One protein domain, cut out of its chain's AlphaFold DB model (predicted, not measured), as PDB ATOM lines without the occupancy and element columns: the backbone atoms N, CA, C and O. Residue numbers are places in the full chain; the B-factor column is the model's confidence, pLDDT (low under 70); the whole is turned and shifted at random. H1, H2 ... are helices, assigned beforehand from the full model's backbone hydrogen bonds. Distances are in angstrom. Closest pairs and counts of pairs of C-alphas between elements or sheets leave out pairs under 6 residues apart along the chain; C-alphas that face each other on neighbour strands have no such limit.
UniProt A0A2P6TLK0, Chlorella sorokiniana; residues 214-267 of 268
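Overview. This is residues 214 to 267 of the 268 residues of a protein of Chlorella sorokiniana (UniProt A0A2P6TLK0). Two pairs of short helices stand next to each other: H3 and H4, crossed at a steep tilt, make one half, and H1 and H2, about perpendicular, make the other. The longest helix, H4, joins the halves, packing on H3 and also on H1 with residues 255 to 259, while the turn of residues 249 to 254 sticks out. The printed part has 54 residues with four named helices, in the order H1, H2, H3, H4, and no named strand; the class is all helix. The whole is compact, with a radius of gyration of the C-alphas of 10.2 A, and rounded, with spans of 27 by 20 by 15 A.

Along the chain. H4, residues 254 to 265, measures 16.6 A from first to last C-alpha, from C-alpha 254 at (133.075, 196.236, 172.123) to C-alpha 265 at (143.833, 189.501, 161.463). H3 holds residues 241 to 249 and is 12.3 A long. H1 holds residues 214 to 222, is 11.8 A long and begins with C-alpha 214 at (129.284, 200.179, 163.250). H2 holds residues 229 to 236 and is 10.1 A long.

Arrangement. H4 touches H3 with residues 256 to 260 alone, and their closest C-alphas, those of Val 244 and Ala 260, are 4.8 A apart. The two run opposite ways at a steep tilt of 46 degrees. H4 touches H1 with residues 255 to 259 alone; the closest C-alphas, those of Asn 214 and Glu 255, are 6.8 A apart. These two run the same way at a tilt of 67 degrees, steep but only just. H1 touches H2, with the C-alphas of Tyr 216 and Cys 231 closest at 5.6 A, and their lines are about perpendicular at 83 degrees. H2 and H4 are close but not clearly touching; their closest C-alphas, those of Phe 235 and Cys 263, are 6.4 A apart. H1 and H3 are apart. H2 and H3 are only just apart, at 8.1 A. The helix packing is mostly crossed: of the three pairs that touch, 0 are at a shallow tilt. In H1, H2, H3 and H4 every O i to N i+4 pair is within hydrogen-bond range.

Size, cuts and confidence. The two C-alphas farthest apart, those of His 229 and Asp 252, are 28.0 A apart. The printed part has no cut. The links H2 to H3 and H3 to H4 are tight, and H1 to H2 is short. Residues 249 to 254, of which 249 belongs to H3 and 254 to H4, stand free. The mean pLDDT of the printed part is 79.1, and residues 226 to 227, 237 to 239 and 265 to 267 are under 70.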
ATOM      1  N   ASN A 214     130.564 200.827 163.547       76.12
ATOM      2  CA  ASN A 214     129.284 200.179 163.250       76.12
ATOM      3  C   ASN A 214     128.993 200.068 161.747       76.12
ATOM      4  O   ASN A 214     128.373 199.100 161.322       76.12
ATOM      5  N   HIS A 215     129.471 201.003 160.919       79.88
ATOM      6  CA  HIS A 215     129.285 200.930 159.467       79.88
ATOM      7  C   HIS A 215     130.102 199.789 158.853       79.88
ATOM      8  O   HIS A 215     129.625 199.116 157.944       79.88
ATOM      9  N   TYR A 216     131.306 199.531 159.370       79.62
ATOM     10  CA  TYR A 216     132.102 198.375 158.956       79.62
ATOM     11  C   TYR A 216     131.489 197.056 159.432       79.62
ATOM     12  O   TYR A 216     131.443 196.094 158.666       79.62
ATOM     13  N   VAL A 217     130.992 197.003 160.673       77.56
ATOM     14  CA  VAL A 217     130.319 195.807 161.208       77.56
ATOM     15  C   VAL A 217     129.052 195.502 160.404       77.56
ATOM     16  O   VAL A 217     128.871 194.369 159.957       77.56
ATOM     17  N   ALA A 218     128.222 196.515 160.141       81.06
ATOM     18  CA  ALA A 218     127.025 196.383 159.316       81.06
ATOM     19  C   ALA A 218     127.364 195.940 157.884       81.06
ATOM     20  O   ALA A 218     126.714 195.038 157.354       81.06
ATOM     21  N   TRP A 219     128.413 196.507 157.278       84.19
ATOM     22  CA  TRP A 219     128.895 196.080 155.964       84.19
ATOM     23  C   TRP A 219     129.339 194.617 155.959       84.19
ATOM     24  O   TRP A 219     128.976 193.880 155.050       84.19
ATOM     25  N   ARG A 220     130.047 194.152 156.991       78.69
ATOM     26  CA  ARG A 220     130.455 192.745 157.091       78.69
ATOM     27  C   ARG A 220     129.252 191.798 157.167       78.69
ATOM     28  O   ARG A 220     129.305 190.701 156.624       78.69
ATOM     29  N   GLN A 221     128.190 192.208 157.859       82.62
ATOM     30  CA  GLN A 221     126.993 191.387 158.061       82.62
ATOM     31  C   GLN A 221     126.058 191.381 156.847       82.62
ATOM     32  O   GLN A 221     125.473 190.352 156.525       82.62
ATOM     33  N   SER A 222     125.895 192.531 156.191       85.69
ATOM     34  CA  SER A 222     124.871 192.744 155.158       85.69
ATOM     35  C   SER A 222     125.428 192.936 153.746       85.69
ATOM     36  O   SER A 222     124.670 192.941 152.779       85.69
ATOM     37  N   GLY A 223     126.736 193.155 153.608       80.38
ATOM     38  CA  GLY A 223     127.379 193.615 152.376       80.38
ATOM     39  C   GLY A 223     127.134 195.094 152.053       80.38
ATOM     40  O   GLY A 223     127.698 195.601 151.084       80.38
ATOM     41  N   GLN A 224     126.324 195.812 152.841       77.94
ATOM     42  CA  GLN A 224     125.951 197.204 152.580       77.94
ATOM     43  C   GLN A 224     126.768 198.178 153.434       77.94
ATOM     44  O   GLN A 224     126.819 198.067 154.654       77.94
ATOM     45  N   CYS A 225     127.389 199.167 152.789       71.62
ATOM     46  CA  CYS A 225     128.114 200.247 153.454       71.62
ATOM     47  C   CYS A 225     127.510 201.593 153.057       71.62
ATOM     48  O   CYS A 225     127.424 201.915 151.872       71.62
ATOM     49  N   GLN A 226     127.159 202.410 154.052       69.81
ATOM     50  CA  GLN A 226     126.669 203.776 153.835       69.81
ATOM     51  C   GLN A 226     127.711 204.665 153.128       69.81
ATOM     52  O   GLN A 226     127.355 205.579 152.395       69.81
ATOM     53  N   PHE A 227     128.998 204.348 153.290       69.38
ATOM     54  CA  PHE A 227     130.135 205.034 152.669       69.38
ATOM     55  C   PHE A 227     130.619 204.315 151.394       69.38
ATOM     56  O   PHE A 227     131.806 204.329 151.069       69.38
ATOM     57  N   ALA A 228     129.699 203.654 150.681       72.69
ATOM     58  CA  ALA A 228     129.952 202.937 149.433       72.69
ATOM     59  C   ALA A 228     131.159 201.980 149.532       72.69
ATOM     60  O   ALA A 228     131.228 201.132 150.423       72.69
ATOM     61  N   HIS A 229     132.131 202.107 148.627       74.56
ATOM     62  CA  HIS A 229     133.301 201.233 148.600       74.56
ATOM     63  C   HIS A 229     134.293 201.489 149.739       74.56
ATOM     64  O   HIS A 229     135.202 200.683 149.912       74.56
ATOM     65  N   LEU A 230     134.129 202.544 150.544       73.31
ATOM     66  CA  LEU A 230     135.100 202.910 151.575       73.31
ATOM     67  C   LEU A 230     135.164 201.881 152.711       73.31
ATOM     68  O   LEU A 230     136.261 201.559 153.165       73.31
ATOM     69  N   CYS A 231     134.030 201.293 153.124       78.44
ATOM     70  CA  CYS A 231     134.077 200.190 154.093       78.44
ATOM     71  C   CYS A 231     134.751 198.959 153.481       78.44
ATOM     72  O   CYS A 231     135.616 198.361 154.116       78.44
ATOM     73  N   SER A 232     134.390 198.600 152.240       78.88
ATOM     74  CA  SER A 232     134.959 197.424 151.575       78.88
ATOM     75  C   SER A 232     136.451 197.566 151.307       78.88
ATOM     76  O   SER A 232     137.189 196.618 151.529       78.88
ATOM     77  N   GLN A 233     136.904 198.743 150.874       76.25
ATOM     78  CA  GLN A 233     138.312 199.036 150.639       76.25
ATOM     79  C   GLN A 233     139.065 199.050 151.962       76.25
ATOM     80  O   GLN A 233     140.040 198.326 152.097       76.25
ATOM     81  N   GLY A 234     138.564 199.791 152.958       74.75
ATOM     82  CA  GLY A 234     139.194 199.869 154.273       74.75
ATOM     83  C   GLY A 234     139.372 198.496 154.920       74.75
ATOM     84  O   GLY A 234     140.436 198.205 155.454       74.75
ATOM     85  N   PHE A 235     138.364 197.627 154.806       72.75
ATOM     86  CA  PHE A 235     138.453 196.262 155.312       72.75
ATOM     87  C   PHE A 235     139.362 195.370 154.454       72.75
ATOM     88  O   PHE A 235     140.209 194.670 154.994       72.75
ATOM     89  N   ALA A 236     139.224 195.403 153.124       72.88
ATOM     90  CA  ALA A 236     139.996 194.548 152.217       72.88
ATOM     91  C   ALA A 236     141.495 194.875 152.190       72.88
ATOM     92  O   ALA A 236     142.294 194.005 151.864       72.88
ATOM     93  N   THR A 237     141.882 196.112 152.506       69.31
ATOM     94  CA  THR A 237     143.293 196.521 152.546       69.31
ATOM     95  C   THR A 237     143.894 196.519 153.954       69.31
ATOM     96  O   THR A 237     144.979 197.060 154.117       69.31
ATOM     97  N   GLY A 238     143.183 196.020 154.976       61.53
ATOM     98  CA  GLY A 238     143.643 196.065 156.378       61.53
ATOM     99  C   GLY A 238     143.700 197.477 156.985       61.53
ATOM    100  O   GLY A 238     144.003 197.675 158.158       61.53
ATOM    101  N   THR A 239     143.319 198.500 156.217       58.03
ATOM    102  CA  THR A 239     143.423 199.922 156.566       58.03
ATOM    103  C   THR A 239     142.218 200.432 157.358       58.03
ATOM    104  O   THR A 239     141.843 201.604 157.252       58.03
ATOM    105  N   CYS A 240     141.623 199.610 158.229       73.69
ATOM    106  CA  CYS A 240     140.614 200.066 159.195       73.69
ATOM    107  C   CYS A 240     141.232 200.949 160.301       73.69
ATOM    108  O   CYS A 240     140.884 200.815 161.475       73.69
ATOM    109  N   HIS A 241     142.154 201.852 159.956       76.44
ATOM    110  CA  HIS A 241     142.871 202.728 160.878       76.44
ATOM    111  C   HIS A 241     141.913 203.444 161.832       76.44
ATOM    112  O   HIS A 241     142.180 203.523 163.026       76.44
ATOM    113  N   TYR A 242     140.747 203.864 161.334       78.38
ATOM    114  CA  TYR A 242     139.730 204.507 162.157       78.38
ATOM    115  C   TYR A 242     139.183 203.591 163.259       78.38
ATOM    116  O   TYR A 242     138.968 204.055 164.372       78.38
ATOM    117  N   ALA A 243     138.982 202.299 162.987       78.56
ATOM    118  CA  ALA A 243     138.486 201.342 163.976       78.56
ATOM    119  C   ALA A 243     139.504 201.087 165.094       78.56
ATOM    120  O   ALA A 243     139.136 201.043 166.267       78.56
ATOM    121  N   VAL A 244     140.782 200.975 164.726       84.25
ATOM    122  CA  VAL A 244     141.887 200.834 165.682       84.25
ATOM    123  C   VAL A 244     141.989 202.078 166.566       84.25
ATOM    124  O   VAL A 244     142.084 201.962 167.785       84.25
ATOM    125  N   GLU A 245     141.898 203.269 165.973       88.19
ATOM    126  CA  GLU A 245     141.899 204.534 166.713       88.19
ATOM    127  C   GLU A 245     140.697 204.637 167.669       88.19
ATOM    128  O   GLU A 245     140.875 205.013 168.827       88.19
ATOM    129  N   TYR A 246     139.497 204.226 167.244       88.62
ATOM    130  CA  TYR A 246     138.329 204.161 168.129       88.62
ATOM    131  C   TYR A 246     138.543 203.214 169.316       88.62
ATOM    132  O   TYR A 246     138.245 203.600 170.443       88.62
ATOM    133  N   ALA A 247     139.099 202.019 169.090       91.00
ATOM    134  CA  ALA A 247     139.388 201.065 170.163       91.00
ATOM    135  C   ALA A 247     140.435 201.600 171.158       91.00
ATOM    136  O   ALA A 247     140.362 201.320 172.350       91.00
ATOM    137  N   MET A 248     141.392 202.411 170.697       91.06
ATOM    138  CA  MET A 248     142.355 203.079 171.583       91.06
ATOM    139  C   MET A 248     141.722 204.219 172.389       91.06
ATOM    140  O   MET A 248     142.058 204.410 173.556       91.06
ATOM    141  N   LEU A 249     140.829 204.996 171.771       92.25
ATOM    142  CA  LEU A 249     140.165 206.129 172.420       92.25
ATOM    143  C   LEU A 249     139.085 205.680 173.412       92.25
ATOM    144  O   LEU A 249     138.863 206.360 174.415       92.25
ATOM    145  N   VAL A 250     138.410 204.567 173.120       93.31
ATOM    146  CA  VAL A 250     137.274 204.041 173.885       93.31
ATOM    147  C   VAL A 250     137.379 202.510 173.958       93.31
ATOM    148  O   VAL A 250     136.676 201.805 173.233       93.31
ATOM    149  N   PRO A 251     138.263 201.973 174.818       92.00
ATOM    150  CA  PRO A 251     138.540 200.533 174.877       92.00
ATOM    151  C   PRO A 251     137.332 199.693 175.303       92.00
ATOM    152  O   PRO A 251     137.217 198.534 174.916       92.00
ATOM    153  N   ASP A 252     136.402 200.286 176.051       92.38
ATOM    154  CA  ASP A 252     135.177 199.613 176.489       92.38
ATOM    155  C   ASP A 252     134.141 199.456 175.361       92.38
ATOM    156  O   ASP A 252     133.155 198.735 175.519       92.38
ATOM    157  N   TRP A 253     134.353 200.097 174.203       91.56
ATOM    158  CA  TRP A 253     133.473 199.929 173.053       91.56
ATOM    159  C   TRP A 253     133.756 198.591 172.358       91.56
ATOM    160  O   TRP A 253     134.727 198.436 171.606       91.56
ATOM    161  N   GLN A 254     132.896 197.604 172.614       90.25
ATOM    162  CA  GLN A 254     133.075 196.236 172.123       90.25
ATOM    163  C   GLN A 254     133.104 196.161 170.596       90.25
ATOM    164  O   GLN A 254     133.939 195.447 170.045       90.25
ATOM    165  N   GLU A 255     132.256 196.918 169.899       88.12
ATOM    166  CA  GLU A 255     132.214 196.940 168.436       88.12
ATOM    167  C   GLU A 255     133.512 197.495 167.840       88.12
ATOM    168  O   GLU A 255     134.033 196.927 166.877       88.12
ATOM    169  N   ALA A 256     134.070 198.562 168.424       89.00
ATOM    170  CA  ALA A 256     135.346 199.119 167.977       89.00
ATOM    171  C   ALA A 256     136.495 198.126 168.202       89.00
ATOM    172  O   ALA A 256     137.281 197.874 167.288       89.00
ATOM    173  N   THR A 257     136.551 197.511 169.386       89.19
ATOM    174  CA  THR A 257     137.573 196.514 169.741       89.19
ATOM    175  C   THR A 257     137.491 195.270 168.859       89.19
ATOM    176  O   THR A 257     138.504 194.821 168.324       89.19
ATOM    177  N   HIS A 258     136.287 194.735 168.652       86.94
ATOM    178  CA  HIS A 258     136.053 193.602 167.762       86.94
ATOM    179  C   HIS A 258     136.522 193.940 166.346       86.94
ATOM    180  O   HIS A 258     137.275 193.182 165.737       86.94
ATOM    181  N   LEU A 259     136.105 195.088 165.809       84.44
ATOM    182  CA  LEU A 259     136.483 195.484 164.459       84.44
ATOM    183  C   LEU A 259     137.998 195.681 164.315       84.44
ATOM    184  O   LEU A 259     138.572 195.236 163.325       84.44
ATOM    185  N   ALA A 260     138.656 196.282 165.307       86.06
ATOM    186  CA  ALA A 260     140.108 196.439 165.317       86.06
ATOM    187  C   ALA A 260     140.839 195.084 165.271       86.06
ATOM    188  O   ALA A 260     141.805 194.931 164.521       86.06
ATOM    189  N   GLN A 261     140.352 194.079 166.011       84.81
ATOM    190  CA  GLN A 261     140.896 192.716 165.976       84.81
ATOM    191  C   GLN A 261     140.728 192.070 164.599       84.81
ATOM    192  O   GLN A 261     141.673 191.479 164.083       84.81
ATOM    193  N   LEU A 262     139.551 192.211 163.981       79.25
ATOM    194  CA  LEU A 262     139.302 191.675 162.640       79.25
ATOM    195  C   LEU A 262     140.237 192.281 161.602       79.25
ATOM    196  O   LEU A 262     140.800 191.544 160.802       79.25
ATOM    197  N   CYS A 263     140.406 193.602 161.632       77.19
ATOM    198  CA  CYS A 263     141.252 194.285 160.664       77.19
ATOM    199  C   CYS A 263     142.742 193.979 160.883       77.19
ATOM    200  O   CYS A 263     143.500 193.974 159.924       77.19
ATOM    201  N   SER A 264     143.147 193.643 162.112       72.06
ATOM    202  CA  SER A 264     144.513 193.182 162.408       72.06
ATOM    203  C   SER A 264     144.768 191.734 161.966       72.06
ATOM    204  O   SER A 264     145.911 191.353 161.740       72.06
ATOM    205  N   ALA A 265     143.723 190.906 161.861       65.19
ATOM    206  CA  ALA A 265     143.833 189.501 161.463       65.19
ATOM    207  C   ALA A 265     143.910 189.296 159.939       65.19
ATOM    208  O   ALA A 265     144.276 188.215 159.495       65.19
ATOM    209  N   THR A 266     143.552 190.310 159.145       56.62
ATOM    210  CA  THR A 266     143.610 190.295 157.672       56.62
ATOM    211  C   THR A 266     144.957 190.738 157.087       56.62
ATOM    212  O   THR A 266     145.138 190.631 155.879       56.62
ATOM    213  N   ASP A 267     145.894 191.202 157.922       50.09
ATOM    214  CA  ASP A 267     147.255 191.617 157.526       50.09
ATOM    215  C   ASP A 267     148.299 190.473 157.599       50.09
ATOM    216  O   ASP A 267     149.500 190.720 157.454       50.09
TER     217      ASP A 267